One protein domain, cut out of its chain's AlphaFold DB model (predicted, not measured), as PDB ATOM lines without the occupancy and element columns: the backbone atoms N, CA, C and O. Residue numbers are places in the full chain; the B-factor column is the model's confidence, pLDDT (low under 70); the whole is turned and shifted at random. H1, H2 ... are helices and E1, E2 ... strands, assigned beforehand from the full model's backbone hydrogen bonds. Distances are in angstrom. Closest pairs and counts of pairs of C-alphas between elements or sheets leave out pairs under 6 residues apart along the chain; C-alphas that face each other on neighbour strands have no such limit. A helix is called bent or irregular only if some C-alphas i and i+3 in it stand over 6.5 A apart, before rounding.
ATOM      1  N   GLU A 819      40.886  12.611  -3.865       65.50
ATOM      2  CA  GLU A 819      41.827  11.694  -4.500       65.50
ATOM      3  C   GLU A 819      42.151  12.222  -5.908       65.50
ATOM      4  O   GLU A 819      41.274  12.802  -6.559       65.50
ATOM      5  N   PRO A 820      43.384  12.020  -6.400       73.31
ATOM      6  CA  PRO A 820      44.463  11.269  -5.750       73.31
ATOM      7  C   PRO A 820      45.247  12.049  -4.670       73.31
ATOM      8  O   PRO A 820      46.102  11.456  -4.025       73.31
ATOM      9  N   LEU A 821      44.994  13.347  -4.452       83.25
ATOM     10  CA  LEU A 821      45.591  14.145  -3.367       83.25
ATOM     11  C   LEU A 821      44.568  14.416  -2.243       83.25
ATOM     12  O   LEU A 821      43.504  14.966  -2.524       83.25
ATOM     13  N   SER A 822      44.900  14.129  -0.980       87.12
ATOM     14  CA  SER A 822      44.123  14.553   0.209       87.12
ATOM     15  C   SER A 822      44.991  15.132   1.328       87.12
ATOM     16  O   SER A 822      46.166  14.797   1.467       87.12
ATOM     17  N   LEU A 823      44.390  15.994   2.159       86.12
ATOM     18  CA  LEU A 823      44.994  16.528   3.386       86.12
ATOM     19  C   LEU A 823      44.649  15.618   4.564       86.12
ATOM     20  O   LEU A 823      43.465  15.412   4.837       86.12
ATOM     21  N   ILE A 824      45.661  15.125   5.277       86.69
ATOM     22  CA  ILE A 824      45.475  14.343   6.506       86.69
ATOM     23  C   ILE A 824      45.486  15.292   7.707       86.69
ATOM     24  O   ILE A 824      44.504  15.383   8.437       86.69
ATOM     25  N   GLU A 825      46.578  16.037   7.877       87.00
ATOM     26  CA  GLU A 825      46.777  16.978   8.983       87.00
ATOM     27  C   GLU A 825      47.788  18.065   8.600       87.00
ATOM     28  O   GLU A 825      48.559  17.906   7.652       87.00
ATOM     29  N   TYR A 826      47.788  19.183   9.325       90.88
ATOM     30  CA  TYR A 826      48.794  20.230   9.162       90.88
ATOM     31  C   TYR A 826      49.044  20.977  10.471       90.88
ATOM     32  O   TYR A 826      48.176  21.055  11.340       90.88
ATOM     33  N   SER A 827      50.234  21.556  10.580       87.19
ATOM     34  CA  SER A 827      50.634  22.476  11.641       87.19
ATOM     35  C   SER A 827      51.250  23.728  11.024       87.19
ATOM     36  O   SER A 827      51.861  23.660   9.955       87.19
ATOM     37  N   MET A 828      51.051  24.872  11.676       87.25
ATOM     38  CA  MET A 828      51.596  26.163  11.257       87.25
ATOM     39  C   MET A 828      52.391  26.776  12.404       87.25
ATOM     40  O   MET A 828      51.983  26.665  13.561       87.25
ATOM     41  N   SER A 829      53.499  27.432  12.080       80.94
ATOM     42  CA  SER A 829      54.287  28.217  13.029       80.94
ATOM     43  C   SER A 829      54.705  29.538  12.404       80.94
ATOM     44  O   SER A 829      55.154  29.563  11.256       80.94
ATOM     45  N   ASP A 830      54.617  30.609  13.184       75.12
ATOM     46  CA  ASP A 830      55.140  31.915  12.798       75.12
ATOM     47  C   ASP A 830      56.641  31.968  13.113       75.12
ATOM     48  O   ASP A 830      57.061  31.642  14.232       75.12
ATOM     49  N   VAL A 844      55.115  32.666   7.425       82.56
ATOM     50  CA  VAL A 844      54.349  31.493   7.858       82.56
ATOM     51  C   VAL A 844      55.035  30.228   7.364       82.56
ATOM     52  O   VAL A 844      55.236  30.034   6.164       82.56
ATOM     53  N   HIS A 845      55.344  29.332   8.296       84.81
ATOM     54  CA  HIS A 845      55.829  27.990   7.997       84.81
ATOM     55  C   HIS A 845      54.681  26.999   8.158       84.81
ATOM     56  O   HIS A 845      54.043  26.964   9.212       84.81
ATOM     57  N   ILE A 846      54.429  26.171   7.143       88.31
ATOM     58  CA  ILE A 846      53.455  25.081   7.227       88.31
ATOM     59  C   ILE A 846      54.145  23.734   7.069       88.31
ATOM     60  O   ILE A 846      54.976  23.533   6.181       88.31
ATOM     61  N   LYS A 847      53.757  22.796   7.926       90.06
ATOM     62  CA  LYS A 847      54.126  21.389   7.845       90.06
ATOM     63  C   LYS A 847      52.844  20.579   7.718       90.06
ATOM     64  O   LYS A 847      52.036  20.579   8.647       90.06
ATOM     65  N   ALA A 848      52.629  19.938   6.574       90.00
ATOM     66  CA  ALA A 848      51.395  19.220   6.270       90.00
ATOM     67  C   ALA A 848      51.667  17.765   5.884       90.00
ATOM     68  O   ALA A 848      52.557  17.474   5.087       90.00
ATOM     69  N   LYS A 849      50.856  16.856   6.425       90.06
ATOM     70  CA  LYS A 849      50.811  15.455   6.021       90.06
ATOM     71  C   LYS A 849      49.710  15.293   4.983       90.06
ATOM     72  O   LYS A 849      48.539  15.590   5.243       90.06
ATOM     73  N   ILE A 850      50.084  14.829   3.803       89.69
ATOM     74  CA  ILE A 850      49.181  14.645   2.670       89.69
ATOM     75  C   ILE A 850      49.231  13.192   2.204       89.69
ATOM     76  O   ILE A 850      50.196  12.470   2.454       89.69
ATOM     77  N   ARG A 851      48.176  12.752   1.524       86.00
ATOM     78  CA  ARG A 851      48.142  11.462   0.835       86.00
ATOM     79  C   ARG A 851      48.128  11.714  -0.661       86.00
ATOM     80  O   ARG A 851      47.270  12.453  -1.129       86.00
ATOM     81  N   VAL A 852      49.060  11.104  -1.383       84.50
ATOM     82  CA  VAL A 852      49.180  11.174  -2.842       84.50
ATOM     83  C   VAL A 852      49.082   9.759  -3.397       84.50
ATOM     84  O   VAL A 852      49.932   8.915  -3.114       84.50
ATOM     85  N   SER A 853      48.034   9.474  -4.168       79.31
ATOM     86  CA  SER A 853      47.798   8.172  -4.807       79.31
ATOM     87  C   SER A 853      47.909   6.997  -3.817       79.31
ATOM     88  O   SER A 853      48.533   5.975  -4.103       79.31
ATOM     89  N   GLY A 854      47.348   7.166  -2.613       74.50
ATOM     90  CA  GLY A 854      47.355   6.160  -1.543       74.50
ATOM     91  C   GLY A 854      48.611   6.106  -0.657       74.50
ATOM     92  O   GLY A 854      48.595   5.378   0.334       74.50
ATOM     93  N   LYS A 855      49.674   6.872  -0.947       78.81
ATOM     94  CA  LYS A 855      50.884   6.957  -0.104       78.81
ATOM     95  C   LYS A 855      50.911   8.248   0.706       78.81
ATOM     96  O   LYS A 855      50.584   9.308   0.187       78.81
ATOM     97  N   GLU A 856      51.305   8.160   1.972       87.50
ATOM     98  CA  GLU A 856      51.449   9.336   2.835       87.50
ATOM     99  C   GLU A 856      52.824   9.976   2.635       87.50
ATOM    100  O   GLU A 856      53.842   9.286   2.709       87.50
ATOM    101  N   CYS A 857      52.854  11.287   2.411       85.44
ATOM    102  CA  CYS A 857      54.079  12.075   2.388       85.44
ATOM    103  C   CYS A 857      53.915  13.354   3.213       85.44
ATOM    104  O   CYS A 857      52.807  13.821   3.495       85.44
ATOM    105  N   GLU A 858      55.045  13.887   3.656       90.38
ATOM    106  CA  GLU A 858      55.112  15.095   4.465       90.38
ATOM    107  C   GLU A 858      55.691  16.222   3.617       90.38
ATOM    108  O   GLU A 858      56.726  16.048   2.973       90.38
ATOM    109  N   ILE A 859      55.011  17.367   3.609       90.75
ATOM    110  CA  ILE A 859      55.451  18.564   2.898       90.75
ATOM    111  C   ILE A 859      55.703  19.696   3.885       90.75
ATOM    112  O   ILE A 859      54.969  19.882   4.861       90.75
ATOM    113  N   THR A 860      56.735  20.478   3.600       90.00
ATOM    114  CA  THR A 860      57.081  21.689   4.342       90.00
ATOM    115  C   THR A 860      57.188  22.846   3.369       90.00
ATOM    116  O   THR A 860      57.801  22.692   2.317       90.00
ATOM    117  N   GLY A 861      56.609  23.992   3.708       88.00
ATOM    118  CA  GLY A 861      56.686  25.181   2.867       88.00
ATOM    119  C   GLY A 861      56.651  26.472   3.672       88.00
ATOM    120  O   GLY A 861      56.142  26.509   4.793       88.00
ATOM    121  N   GLN A 862      57.217  27.520   3.080       88.88
ATOM    122  CA  GLN A 862      57.331  28.864   3.642       88.88
ATOM    123  C   GLN A 862      56.635  29.865   2.717       88.88
ATOM    124  O   GLN A 862      56.681  29.723   1.492       88.88
ATOM    125  N   GLY A 863      55.971  30.864   3.294       84.56
ATOM    126  CA  GLY A 863      55.334  31.936   2.536       84.56
ATOM    127  C   GLY A 863      54.790  33.047   3.428       84.56
ATOM    128  O   GLY A 863      54.736  32.919   4.644       84.56
ATOM    129  N   ASN A 864      54.326  34.130   2.813       77.56
ATOM    130  CA  ASN A 864      53.713  35.279   3.495       77.56
ATOM    131  C   ASN A 864      52.278  35.022   4.022       77.56
ATOM    132  O   ASN A 864      51.555  35.953   4.364       77.56
ATOM    133  N   GLY A 865      51.830  33.764   4.044       79.06
ATOM    134  CA  GLY A 865      50.521  33.356   4.541       79.06
ATOM    135  C   GLY A 865      50.285  31.842   4.415       79.06
ATOM    136  O   GLY A 865      51.010  31.153   3.695       79.06
ATOM    137  N   PRO A 866      49.240  31.288   5.061       81.00
ATOM    138  CA  PRO A 866      48.985  29.840   5.086       81.00
ATOM    139  C   PRO A 866      48.835  29.193   3.703       81.00
ATOM    140  O   PRO A 866      49.261  28.062   3.481       81.00
ATOM    141  N   VAL A 867      48.229  29.916   2.759       84.50
ATOM    142  CA  VAL A 867      47.974  29.425   1.399       84.50
ATOM    143  C   VAL A 867      49.255  29.414   0.568       84.50
ATOM    144  O   VAL A 867      49.522  28.431  -0.122       84.50
ATOM    145  N   SER A 868      50.059  30.481   0.645       82.12
ATOM    146  CA  SER A 868      51.323  30.578  -0.090       82.12
ATOM    147  C   SER A 868      52.348  29.579   0.444       82.12
ATOM    148  O   SER A 868      52.967  28.878  -0.355       82.12
ATOM    149  N   ALA A 869      52.432  29.411   1.768       84.12
ATOM    150  CA  ALA A 869      53.271  28.399   2.406       84.12
ATOM    151  C   ALA A 869      52.870  26.970   1.998       84.12
ATOM    152  O   ALA A 869      53.724  26.156   1.646       84.12
ATOM    153  N   PHE A 870      51.568  26.658   1.973       90.25
ATOM    154  CA  PHE A 870      51.089  25.326   1.580       90.25
ATOM    155  C   PHE A 870      51.358  25.026   0.106       90.25
ATOM    156  O   PHE A 870      51.799  23.930  -0.242       90.25
ATOM    157  N   LEU A 871      51.139  26.012  -0.763       88.19
ATOM    158  CA  LEU A 871      51.391  25.878  -2.192       88.19
ATOM    159  C   LEU A 871      52.891  25.772  -2.502       88.19
ATOM    160  O   LEU A 871      53.267  25.026  -3.404       88.19
ATOM    161  N   ALA A 872      53.752  26.466  -1.751       86.75
ATOM    162  CA  ALA A 872      55.204  26.317  -1.844       86.75
ATOM    163  C   ALA A 872      55.641  24.886  -1.495       86.75
ATOM    164  O   ALA A 872      56.360  24.268  -2.278       86.75
ATOM    165  N   GLY A 873      55.124  24.327  -0.393       88.62
ATOM    166  CA  GLY A 873      55.413  22.947   0.005       88.62
ATOM    167  C   GLY A 873      54.927  21.910  -1.014       88.62
ATOM    168  O   GLY A 873      55.656  20.975  -1.336       88.62
ATOM    169  N   LEU A 874      53.730  22.098  -1.584       88.94
ATOM    170  CA  LEU A 874      53.218  21.238  -2.661       88.94
ATOM    171  C   LEU A 874      54.073  21.328  -3.932       88.94
ATOM    172  O   LEU A 874      54.368  20.308  -4.551       88.94
ATOM    173  N   ASN A 875      54.476  22.537  -4.326       89.44
ATOM    174  CA  ASN A 875      55.303  22.747  -5.510       89.44
ATOM    175  C   ASN A 875      56.672  22.099  -5.367       89.44
ATOM    176  O   ASN A 875      57.040  21.309  -6.230       89.44
ATOM    177  N   GLN A 876      57.370  22.352  -4.266       87.38
ATOM    178  CA  GLN A 876      58.697  21.795  -4.026       87.38
ATOM    179  C   GLN A 876      58.680  20.263  -3.966       87.38
ATOM    180  O   GLN A 876      59.542  19.609  -4.550       87.38
ATOM    181  N   ALA A 877      57.703  19.682  -3.263       84.50
ATOM    182  CA  ALA A 877      57.666  18.242  -3.028       84.50
ATOM    183  C   ALA A 877      57.124  17.443  -4.221       84.50
ATOM    184  O   ALA A 877      57.568  16.320  -4.450       84.50
ATOM    185  N   ILE A 878      56.160  17.994  -4.967       83.25
ATOM    186  CA  ILE A 878      55.415  17.234  -5.979       83.25
ATOM    187  C   ILE A 878      55.685  17.750  -7.391       83.25
ATOM    188  O   ILE A 878      55.963  16.951  -8.283       83.25
ATOM    189  N   PHE A 879      55.587  19.058  -7.631       84.62
ATOM    190  CA  PHE A 879      55.487  19.590  -8.997       84.62
ATOM    191  C   PHE A 879      56.836  20.000  -9.612       84.62
ATOM    192  O   PHE A 879      57.104  19.669 -10.770       84.62
ATOM    193  N   GLU A 880      57.708  20.669  -8.856       83.88
ATOM    194  CA  GLU A 880      58.997  21.198  -9.329       83.88
ATOM    195  C   GLU A 880      59.973  20.109  -9.807       83.88
ATOM    196  O   GLU A 880      60.574  20.306 -10.868       83.88
ATOM    197  N   PRO A 881      60.078  18.923  -9.160       82.62
ATOM    198  CA  PRO A 881      60.873  17.805  -9.681       82.62
ATOM    199  C   PRO A 881      60.447  17.337 -11.082       82.62
ATOM    200  O   PRO A 881      61.185  16.623 -11.757       82.62
ATOM    201  N   GLN A 882      59.253  17.734 -11.523       76.19
ATOM    202  CA  GLN A 882      58.661  17.387 -12.811       76.19
ATOM    203  C   GLN A 882      58.651  18.570 -13.794       76.19
ATOM    204  O   GLN A 882      58.004  18.498 -14.838       76.19
ATOM    205  N   GLY A 883      59.329  19.673 -13.461       78.38
ATOM    206  CA  GLY A 883      59.396  20.877 -14.293       78.38
ATOM    207  C   GLY A 883      58.097  21.688 -14.343       78.38
ATOM    208  O   GLY A 883      57.882  22.444 -15.291       78.38
ATOM    209  N   THR A 884      57.201  21.513 -13.363       80.06
ATOM    210  CA  THR A 884      55.888  22.180 -13.303       80.06
ATOM    211  C   THR A 884      55.705  22.902 -11.966       80.06
ATOM    212  O   THR A 884      56.239  22.484 -10.947       80.06
ATOM    213  N   LYS A 885      54.920  23.977 -11.937       85.50
ATOM    214  CA  LYS A 885      54.509  24.683 -10.719       85.50
ATOM    215  C   LYS A 885      53.021  25.014 -10.788       85.50
ATOM    216  O   LYS A 885      52.523  25.395 -11.841       85.50
ATOM    217  N   VAL A 886      52.299  24.892  -9.681       84.69
ATOM    218  CA  VAL A 886      50.898  25.310  -9.554       84.69
ATOM    219  C   VAL A 886      50.841  26.663  -8.849       84.69
ATOM    220  O   VAL A 886      51.419  26.833  -7.775       84.69
ATOM    221  N   HIS A 887      50.132  27.625  -9.438       83.06
ATOM    222  CA  HIS A 887      49.837  28.921  -8.826       83.06
ATOM    223  C   HIS A 887      48.324  29.147  -8.702       83.06
ATOM    224  O   HIS A 887      47.524  28.533  -9.416       83.06
ATOM    225  N   LEU A 888      47.936  30.041  -7.789       78.69
ATOM    226  CA  LEU A 888      46.558  30.504  -7.641       78.69
ATOM    227  C   LEU A 888      46.384  31.835  -8.367       78.69
ATOM    228  O   LEU A 888      47.210  32.730  -8.217       78.69
ATOM    229  N   SER A 889      45.316  31.950  -9.151       68.00
ATOM    230  CA  SER A 889      44.994  33.165  -9.922       68.00
ATOM    231  C   SER A 889      43.779  33.921  -9.385       68.00
ATOM    232  O   SER A 889      43.630  35.102  -9.675       68.00
ATOM    233  N   ASP A 890      42.921  33.254  -8.607       62.47
ATOM    234  CA  ASP A 890      41.738  33.846  -7.980       62.47
ATOM    235  C   ASP A 890      41.394  33.094  -6.682       62.47
ATOM    236  O   ASP A 890      41.595  31.873  -6.592       62.47
ATOM    237  N   TYR A 891      40.901  33.827  -5.685       64.69
ATOM    238  CA  TYR A 891      40.569  33.351  -4.343       64.69
ATOM    239  C   TYR A 891      39.357  34.112  -3.790       64.69
ATOM    240  O   TYR A 891      39.389  35.333  -3.650       64.69
ATOM    241  N   GLN A 892      38.309  33.376  -3.412       63.31
ATOM    242  CA  GLN A 892      37.143  33.918  -2.711       63.31
ATOM    243  C   GLN A 892      36.780  33.045  -1.509       63.31
ATOM    244  O   GLN A 892      36.831  31.814  -1.579       63.31
ATOM    245  N   SER A 893      36.378  33.686  -0.410       54.31
ATOM    246  CA  SER A 893      35.822  33.013   0.764       54.31
ATOM    247  C   SER A 893      34.536  33.693   1.222       54.31
ATOM    248  O   SER A 893      34.424  34.917   1.197       54.31
ATOM    249  N   VAL A 894      33.549  32.887   1.615       54.47
ATOM    250  CA  VAL A 894      32.251  33.357   2.113       54.47
ATOM    251  C   VAL A 894      31.900  32.592   3.387       54.47
ATOM    252  O   VAL A 894      32.051  31.368   3.457       54.47
ATOM    253  N   ALA A 895      31.431  33.315   4.405       47.50
ATOM    254  CA  ALA A 895      30.920  32.727   5.637       47.50
ATOM    255  C   ALA A 895      29.468  32.264   5.451       47.50
ATOM    256  O   ALA A 895      28.616  33.022   4.985       47.50
ATOM    257  N   ARG A 896      29.170  31.025   5.848       51.44
ATOM    258  CA  ARG A 896      27.812  30.475   5.858       51.44
ATOM    259  C   ARG A 896      27.094  30.925   7.135       51.44
ATOM    260  O   ARG A 896      27.485  30.533   8.235       51.44
ATOM    261  N   SER A 897      26.042  31.734   6.990       37.75
ATOM    262  CA  SER A 897      25.084  32.051   8.061       37.75
ATOM    263  C   SER A 897      23.843  31.161   7.930       37.75
ATOM    264  O   SER A 897      23.272  31.059   6.850       37.75
ATOM    265  N   ALA A 898      23.482  30.508   9.038       39.19
ATOM    266  CA  ALA A 898      22.348  29.615   9.304       39.19
ATOM    267  C   ALA A 898      21.255  29.462   8.213       39.19
ATOM    268  O   ALA A 898      20.365  30.299   8.079       39.19
ATOM    269  N   CYS A 899      21.245  28.295   7.551       32.00
ATOM    270  CA  CYS A 899      20.047  27.683   6.955       32.00
ATOM    271  C   CYS A 899      19.601  26.483   7.809       32.00
ATOM    272  O   CYS A 899      20.417  25.898   8.521       32.00
ATOM    273  N   ARG A 900      18.312  26.123   7.681       35.12
ATOM    274  CA  ARG A 900      17.419  25.311   8.547       35.12
ATOM    275  C   ARG A 900      17.933  24.039   9.263       35.12
ATOM    276  O   ARG A 900      17.142  23.494  10.011       35.12
ATOM    277  N   ASN A 901      19.176  23.575   9.101       36.34
ATOM    278  CA  ASN A 901      19.714  22.366   9.756       36.34
ATOM    279  C   ASN A 901      21.241  22.399  10.038       36.34
ATOM    280  O   ASN A 901      21.861  21.346  10.159       36.34
ATOM    281  N   ALA A 902      21.892  23.566  10.097       35.84
ATOM    282  CA  ALA A 902      23.340  23.639  10.339       35.84
ATOM    283  C   ALA A 902      23.677  24.098  11.770       35.84
ATOM    284  O   ALA A 902      23.458  25.257  12.121       35.84
ATOM    285  N   GLU A 903      24.276  23.216  12.573       35.97
ATOM    286  CA  GLU A 903      24.965  23.601  13.810       35.97
ATOM    287  C   GLU A 903      26.380  24.129  13.493       35.97
ATOM    288  O   GLU A 903      27.347  23.373  13.329       35.97
ATOM    289  N   GLY A 904      26.497  25.458  13.428       49.94
ATOM    290  CA  GLY A 904      27.768  26.190  13.386       49.94
ATOM    291  C   GLY A 904      28.048  26.941  12.079       49.94
ATOM    292  O   GLY A 904      27.557  26.584  11.011       49.94
ATOM    293  N   SER A 905      28.856  28.003  12.177       53.53
ATOM    294  CA  SER A 905      29.351  28.761  11.022       53.53
ATOM    295  C   SER A 905      30.402  27.936  10.270       53.53
ATOM    296  O   SER A 905      31.397  27.502  10.852       53.53
ATOM    297  N   GLU A 906      30.171  27.685   8.982       62.91
ATOM    298  CA  GLU A 906      31.121  27.023   8.080       62.91
ATOM    299  C   GLU A 906      31.663  28.036   7.066       62.91
ATOM    300  O   GLU A 906      30.936  28.922   6.615       62.91
ATOM    301  N   ALA A 907      32.928  27.902   6.673       59.56
ATOM    302  CA  ALA A 907      33.527  28.686   5.601       59.56
ATOM    303  C   ALA A 907      33.486  27.900   4.283       59.56
ATOM    304  O   ALA A 907      33.894  26.735   4.233       59.56
ATOM    305  N   VAL A 908      33.034  28.559   3.213       71.00
ATOM    306  CA  VAL A 908      33.137  28.069   1.832       71.00
ATOM    307  C   VAL A 908      34.238  28.852   1.137       71.00
ATOM    308  O   VAL A 908      34.208  30.081   1.132       71.00
ATOM    309  N   CYS A 909      35.218  28.160   0.564       68.38
ATOM    310  CA  CYS A 909      36.316  28.786  -0.169       68.38
ATOM    311  C   CYS A 909      36.390  28.229  -1.586       68.38
ATOM    312  O   CYS A 909      36.336  27.013  -1.767       68.38
ATOM    313  N   SER A 910      36.553  29.100  -2.577       70.94
ATOM    314  CA  SER A 910      36.813  28.720  -3.965       70.94
ATOM    315  C   SER A 910      38.134  29.310  -4.439       70.94
ATOM    316  O   SER A 910      38.402  30.492  -4.221       70.94
ATOM    317  N   VAL A 911      38.945  28.494  -5.106       74.81
ATOM    318  CA  VAL A 911      40.247  28.886  -5.659       74.81
ATOM    319  C   VAL A 911      40.340  28.517  -7.129       74.81
ATOM    320  O   VAL A 911      39.750  27.526  -7.560       74.81
ATOM    321  N   ARG A 912      41.133  29.267  -7.893       80.12
ATOM    322  CA  ARG A 912      41.470  28.946  -9.285       80.12
ATOM    323  C   ARG A 912      42.941  28.555  -9.406       80.12
ATOM    324  O   ARG A 912      43.816  29.412  -9.294       80.12
ATOM    325  N   CYS A 913      43.202  27.275  -9.660       81.44
ATOM    326  CA  CYS A 913      44.540  26.701  -9.811       81.44
ATOM    327  C   CYS A 913      44.967  26.660 -11.285       81.44
ATOM    328  O   CYS A 913      44.180  26.262 -12.147       81.44
ATOM    329  N   GLN A 914      46.221  27.006 -11.568       84.88
ATOM    330  CA  GLN A 914      46.824  26.948 -12.902       84.88
ATOM    331  C   GLN A 914      48.227  26.336 -12.817       84.88
ATOM    332  O   GLN A 914      49.031  26.748 -11.982       84.88
ATOM    333  N   ALA A 915      48.531  25.377 -13.694       82.44
ATOM    334  CA  ALA A 915      49.878  24.829 -13.839       82.44
ATOM    335  C   ALA A 915      50.709  25.675 -14.822       82.44
ATOM    336  O   ALA A 915      50.181  26.149 -15.834       82.44
ATOM    337  N   VAL A 916      51.994  25.870 -14.526       81.75
ATOM    338  CA  VAL A 916      52.986  26.583 -15.350       81.75
ATOM    339  C   VAL A 916      54.290  25.791 -15.415       81.75
ATOM    340  O   VAL A 916      54.644  25.117 -14.450       81.75
ATOM    341  N   GLN A 917      55.016  25.871 -16.528       77.56
ATOM    342  CA  GLN A 917      56.340  25.262 -16.644       77.56
ATOM    343  C   GLN A 917      57.410  26.093 -15.936       77.56
ATOM    344  O   GLN A 917      57.402  27.323 -15.987       77.56
ATOM    345  N   THR A 918      58.362  25.416 -15.294       72.62
ATOM    346  CA  THR A 918      59.458  26.077 -14.565       72.62
ATOM    347  C   THR A 918      60.542  26.642 -15.486       72.62
ATOM    348  O   THR A 918      61.318  27.483 -15.046       72.62
ATOM    349  N   SER A 919      60.613  26.199 -16.747       67.94
ATOM    350  CA  SER A 919      61.639  26.602 -17.721       67.94
ATOM    351  C   SER A 919      61.378  27.947 -18.404       67.94
ATOM    352  O   SER A 919      62.335  28.659 -18.694       67.94
ATOM    353  N   ASP A 920      60.118  28.294 -18.680       65.44
ATOM    354  CA  ASP A 920      59.743  29.493 -19.450       65.44
ATOM    355  C   ASP A 920      58.511  30.245 -18.902       65.44
ATOM    356  O   ASP A 920      58.138  31.290 -19.436       65.44
ATOM    357  N   GLY A 921      57.876  29.745 -17.833       64.62
ATOM    358  CA  GLY A 921      56.658  30.328 -17.260       64.62
ATOM    359  C   GLY A 921      55.391  30.101 -18.095       64.62
ATOM    360  O   GLY A 921      54.337  30.645 -17.756       64.62
ATOM    361  N   GLY A 922      55.461  29.304 -19.167       68.00
ATOM    362  CA  GLY A 922      54.326  28.988 -20.029       68.00
ATOM    363  C   GLY A 922      53.242  28.207 -19.286       68.00
ATOM    364  O   GLY A 922      53.522  27.263 -18.545       68.00
ATOM    365  N   THR A 923      51.976  28.587 -19.468       70.50
ATOM    366  CA  THR A 923      50.833  27.895 -18.855       70.50
ATOM    367  C   THR A 923      50.645  26.500 -19.445       70.50
ATOM    368  O   THR A 923      50.569  26.344 -20.663       70.50
ATOM    369  N   GLN A 924      50.494  25.497 -18.582       66.69
ATOM    370  CA  GLN A 924      50.235  24.112 -18.961       66.69
ATOM    371  C   GLN A 924      48.764  23.776 -18.680       66.69
ATOM    372  O   GLN A 924      48.315  23.865 -17.538       66.69
ATOM    373  N   GLY A 925      48.007  23.407 -19.720       65.50
ATOM    374  CA  GLY A 925      46.585  23.042 -19.634       65.50
ATOM    375  C   GLY A 925      45.641  24.147 -19.128       65.50
ATOM    376  O   GLY A 925      46.042  25.273 -18.830       65.50
ATOM    377  N   LYS A 926      44.341  23.829 -19.060       69.50
ATOM    378  CA  LYS A 926      43.294  24.774 -18.628       69.50
ATOM    379  C   LYS A 926      43.277  24.936 -17.095       69.50
ATOM    380  O   LYS A 926      43.418  23.930 -16.399       69.50
ATOM    381  N   PRO A 927      42.996  26.143 -16.558       71.62
ATOM    382  CA  PRO A 927      42.872  26.345 -15.117       71.62
ATOM    383  C   PRO A 927      41.693  25.555 -14.547       71.62
ATOM    384  O   PRO A 927      40.662  25.373 -15.207       71.62
ATOM    385  N   LYS A 928      41.811  25.127 -13.293       76.25
ATOM    386  CA  LYS A 928      40.794  24.339 -12.588       76.25
ATOM    387  C   LYS A 928      40.363  25.028 -11.315       76.25
ATOM    388  O   LYS A 928      41.196  25.522 -10.557       76.25
ATOM    389  N   PHE A 929      39.055  25.070 -11.096       74.50
ATOM    390  CA  PHE A 929      38.520  25.582  -9.851       74.50
ATOM    391  C   PHE A 929      38.456  24.471  -8.812       74.50
ATOM    392  O   PHE A 929      38.056  23.350  -9.114       74.50
ATOM    393  N   GLY A 930      38.836  24.808  -7.588       74.69
ATOM    394  CA  GLY A 930      38.658  23.959  -6.425       74.69
ATOM    395  C   GLY A 930      37.748  24.633  -5.415       74.69
ATOM    396  O   GLY A 930      37.793  25.854  -5.261       74.69
ATOM    397  N   VAL A 931      36.918  23.846  -4.733       75.62
ATOM    398  CA  VAL A 931      36.031  24.336  -3.670       75.62
ATOM    399  C   VAL A 931      36.301  23.545  -2.398       75.62
ATOM    400  O   VAL A 931      36.436  22.325  -2.435       75.62
ATOM    401  N   GLY A 932      36.386  24.233  -1.266       73.19
ATOM    402  CA  GLY A 932      36.593  23.626   0.039       73.19
ATOM    403  C   GLY A 932      35.587  24.129   1.064       73.19
ATOM    404  O   GLY A 932      35.249  25.311   1.104       73.19
ATOM    405  N   LEU A 933      35.116  23.201   1.897       71.88
ATOM    406  CA  LEU A 933      34.201  23.444   3.009       71.88
ATOM    407  C   LEU A 933      34.854  23.000   4.317       71.88
ATOM    408  O   LEU A 933      35.315  21.854   4.431       71.88
ATOM    409  N   HIS A 934      34.890  23.897   5.303       74.75
ATOM    410  CA  HIS A 934      35.303  23.569   6.667       74.75
ATOM    411  C   HIS A 934      34.851  24.637   7.677       74.75
ATOM    412  O   HIS A 934      34.750  25.811   7.340       74.75
ATOM    413  N   LYS A 935      34.686  24.262   8.953       74.81
ATOM    414  CA  LYS A 935      34.431  25.199  10.073       74.81
ATOM    415  C   LYS A 935      35.593  26.168  10.357       74.81
ATOM    416  O   LYS A 935      35.441  27.127  11.098       74.81
ATOM    417  N   ASN A 936      36.766  25.898   9.786       78.44
ATOM    418  CA  ASN A 936      37.967  26.722   9.896       78.44
ATOM    419  C   ASN A 936      38.312  27.234   8.498       78.44
ATOM    420  O   ASN A 936      38.516  26.424   7.592       78.44
ATOM    421  N   THR A 937      38.377  28.554   8.341       74.75
ATOM    422  CA  THR A 937      38.602  29.225   7.058       74.75
ATOM    423  C   THR A 937      39.899  28.769   6.401       74.75
ATOM    424  O   THR A 937      39.879  28.422   5.226       74.75
ATOM    425  N   THR A 938      40.997  28.644   7.154       81.31
ATOM    426  CA  THR A 938      42.284  28.147   6.644       81.31
ATOM    427  C   THR A 938      42.134  26.743   6.068       81.31
ATOM    428  O   THR A 938      42.463  26.515   4.908       81.31
ATOM    429  N   THR A 939      41.534  25.816   6.818       82.12
ATOM    430  CA  THR A 939      41.301  24.446   6.335       82.12
ATOM    431  C   THR A 939      40.373  24.406   5.113       82.12
ATOM    432  O   THR A 939      40.580  23.581   4.221       82.12
ATOM    433  N   ALA A 940      39.374  25.291   5.034       78.00
ATOM    434  CA  ALA A 940      38.501  25.401   3.866       78.00
ATOM    435  C   ALA A 940      39.292  25.823   2.615       78.00
ATOM    436  O   ALA A 940      39.105  25.222   1.558       78.00
ATOM    437  N   VAL A 941      40.236  26.767   2.730       82.38
ATOM    438  CA  VAL A 941      41.106  27.148   1.602       82.38
ATOM    439  C   VAL A 941      42.066  26.027   1.210       82.38
ATOM    440  O   VAL A 941      42.180  25.728   0.024       82.38
ATOM    441  N   LEU A 942      42.722  25.361   2.167       88.00
ATOM    442  CA  LEU A 942      43.656  24.264   1.855       88.00
ATOM    443  C   LEU A 942      42.950  23.109   1.121       88.00
ATOM    444  O   LEU A 942      43.478  22.562   0.152       88.00
ATOM    445  N   ARG A 943      41.712  22.784   1.522       85.88
ATOM    446  CA  ARG A 943      40.862  21.809   0.818       85.88
ATOM    447  C   ARG A 943      40.458  22.280  -0.578       85.88
ATOM    448  O   ARG A 943      40.419  21.462  -1.493       85.88
ATOM    449  N   ALA A 944      40.196  23.576  -0.750       80.69
ATOM    450  CA  ALA A 944      39.921  24.150  -2.063       80.69
ATOM    451  C   ALA A 944      41.141  24.011  -2.991       80.69
ATOM    452  O   ALA A 944      40.983  23.600  -4.136       80.69
ATOM    453  N   VAL A 945      42.362  24.258  -2.496       85.56
ATOM    454  CA  VAL A 945      43.609  24.058  -3.264       85.56
ATOM    455  C   VAL A 945      43.758  22.603  -3.701       85.56
ATOM    456  O   VAL A 945      44.004  22.341  -4.876       85.56
ATOM    457  N   ILE A 946      43.534  21.650  -2.796       86.31
ATOM    458  CA  ILE A 946      43.596  20.216  -3.113       86.31
ATOM    459  C   ILE A 946      42.573  19.820  -4.177       86.31
ATOM    460  O   ILE A 946      42.923  19.140  -5.138       86.31
ATOM    461  N   SER A 947      41.330  20.287  -4.041       82.50
ATOM    462  CA  SER A 947      40.262  20.057  -5.019       82.50
ATOM    463  C   SER A 947      40.654  20.576  -6.412       82.50
ATOM    464  O   SER A 947      40.542  19.855  -7.406       82.50
ATOM    465  N   GLY A 948      41.224  21.784  -6.489       79.38
ATOM    466  CA  GLY A 948      41.688  22.373  -7.749       79.38
ATOM    467  C   GLY A 948      42.877  21.628  -8.364       79.38
ATOM    468  O   GLY A 948      42.910  21.411  -9.577       79.38
ATOM    469  N   VAL A 949      43.823  21.176  -7.537       84.69
ATOM    470  CA  VAL A 949      44.983  20.368  -7.952       84.69
ATOM    471  C   VAL A 949      44.561  18.988  -8.463       84.69
ATOM    472  O   VAL A 949      45.020  18.568  -9.525       84.69
ATOM    473  N   ASN A 950      43.639  18.309  -7.780       81.75
ATOM    474  CA  ASN A 950      43.054  17.055  -8.262       81.75
ATOM    475  C   ASN A 950      42.354  17.254  -9.611       81.75
ATOM    476  O   ASN A 950      42.489  16.421 -10.507       81.75
ATOM    477  N   GLY A 951      41.685  18.394  -9.798       75.81
ATOM    478  CA  GLY A 951      41.112  18.788 -11.082       75.81
ATOM    479  C   GLY A 951      42.147  18.931 -12.206       75.81
ATOM    480  O   GLY A 951      41.852  18.546 -13.340       75.81
ATOM    481  N   LEU A 952      43.344  19.463 -11.917       76.44
ATOM    482  CA  LEU A 952      44.455  19.578 -12.881       76.44
ATOM    483  C   LEU A 952      45.076  18.210 -13.192       76.44
ATOM    484  O   LEU A 952      45.444  17.926 -14.333       76.44
ATOM    485  N   ALA A 953      45.187  17.344 -12.188       76.69
ATOM    486  CA  ALA A 953      45.712  15.995 -12.362       76.69
ATOM    487  C   ALA A 953      44.757  15.102 -13.169       76.69
ATOM    488  O   ALA A 953      45.198  14.347 -14.033       76.69
ATOM    489  N   ALA A 954      43.443  15.236 -12.958       70.56
ATOM    490  CA  ALA A 954      42.420  14.490 -13.694       70.56
ATOM    491  C   ALA A 954      42.414  14.797 -15.203       70.56
ATOM    492  O   ALA A 954      42.020  13.947 -16.001       70.56
ATOM    493  N   THR A 955      42.871  15.985 -15.614       66.56
ATOM    494  CA  THR A 955      43.061  16.343 -17.031       66.56
ATOM    495  C   THR A 955      44.438  15.975 -17.580       66.56
ATOM    496  O   THR A 955      44.738  16.294 -18.725       66.56
ATOM    497  N   GLY A 956      45.292  15.317 -16.787       69.75
ATOM    498  CA  GLY A 956      46.662  14.971 -17.174       69.75
ATOM    499  C   GLY A 956      47.602  16.177 -17.269       69.75
ATOM    500  O   GLY A 956      48.689  16.060 -17.827       69.75
ATOM    501  N   THR A 957      47.189  17.335 -16.743       71.88
ATOM    502  CA  THR A 957      47.921  18.604 -16.839       71.88
ATOM    503  C   THR A 957      49.124  18.656 -15.899       71.88
ATOM    504  O   THR A 957      50.126  19.284 -16.214       71.88
ATOM    505  N   CYS A 958      49.044  17.959 -14.768       72.38
ATOM    506  CA  CYS A 958      50.165  17.691 -13.873       72.38
ATOM    507  C   CYS A 958      50.105  16.222 -13.432       72.38
ATOM    508  O   CYS A 958      49.033  15.611 -13.472       72.38
ATOM    509  N   LYS A 959      51.236  15.631 -13.036       76.38
ATOM    510  CA  LYS A 959      51.262  14.256 -12.518       76.38
ATOM    511  C   LYS A 959      51.493  14.275 -11.010       76.38
ATOM    512  O   LYS A 959      52.337  15.010 -10.505       76.38
ATOM    513  N   LEU A 960      50.733  13.450 -10.300       71.50
ATOM    514  CA  LEU A 960      50.798  13.303  -8.850       71.50
ATOM    515  C   LEU A 960      51.505  11.980  -8.529       71.50
ATOM    516  O   LEU A 960      50.868  10.929  -8.437       71.50
ATOM    517  N   PHE A 961      52.835  12.032  -8.434       63.78
ATOM    518  CA  PHE A 961      53.660  10.920  -7.961       63.78
ATOM    519  C   PHE A 961      54.035  11.144  -6.496       63.78
ATOM    520  O   PHE A 961      54.164  12.285  -6.061       63.78
ATOM    521  N   ALA A 962      54.158  10.044  -5.757       50.34
ATOM    522  CA  ALA A 962      54.560  10.023  -4.357       50.34
ATOM    523  C   ALA A 962      56.042   9.691  -4.211       50.34
ATOM    524  O   ALA A 962      56.515   8.837  -5.005       50.34
TER     525      ALA A 962
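What this domain is: This is residues 819 to 830 and 844 to 962 of the 962 residues of the protein "Hypothetical protein" of Polarella glacialis (UniProt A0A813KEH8). Two curved three-stranded sheets have two helices between them: the sheet E4 E5 E6 curls round H2, and H1 packs on the sheet E1 E2 E3. The E4-E5 hairpin runs along the longest axis. The printed part has 131 residues, ordered E1 E2 E3 H1 E4 E5 E6 H2; both sheets are antiparallel, in orders E1 E2 E3 and E4 E5 E6, and the class is mixed. It is compact, with a radius of gyration of the C-alphas of 14.7 A, yet elongated, spanning 50 by 31 by 30 A.

Where its parts are: E1, residues 821 to 830, begins at C-alpha 821 (45.591, 14.145, -3.367). E2 is residues 844 to 852 and E3 855 to 863. H1, residues 866 to 882, is irregular: C-alphas 877 and 880 are 7.1 A apart. E4, residues 884 to 896, spans 35.0 A; E5, 906 to 917, 35.4 A; E6, 923 to 934, 30.2 A. H2, residues 937 to 954, spans 25.7 A and ends at C-alpha 954 (42.420, 14.490, -13.694).

How they stand to each other: E1 and E2 pair through N 827 and O 847, 2.8 A; the hairpin E2 and E3 through N 848 and O 859, 2.9 A. H1 comes closest to E3 at the C-alphas of Gly 861 and Gly 873, 3.8 A. With residues 866 to 870 alone, H1 touches H2, closest at the C-alphas of Val 867 and Leu 942, 6.7 A, at a shallow tilt of 23 degrees, the same way. E4, E5 and E6 form a meander, each strand the antiparallel neighbour of the one before, with N 887 and O 914 at 2.9 A and N 911 and O 930 at 2.9 A. H2 is on this sheet, two layers with the helix on one face; its closest C-alphas to E6 are those of Gly 930 and Gly 948, 3.7 A. E1 and E4, for instance, are apart. In H2 every O i to N i+4 pair is within hydrogen-bond range, in H1 10 of 13.

The domain as a whole: The farthest C-alphas, those of Arg 900 and Ser 919, are 51.4 A apart. Residues 831 to 843 are not printed; C-alphas 830 and 844 are 5.0 A apart across the cut. No link printed whole is long. Mean pLDDT of the printed part is 75.4, and 32 residues are under 70, among them 889 to 907.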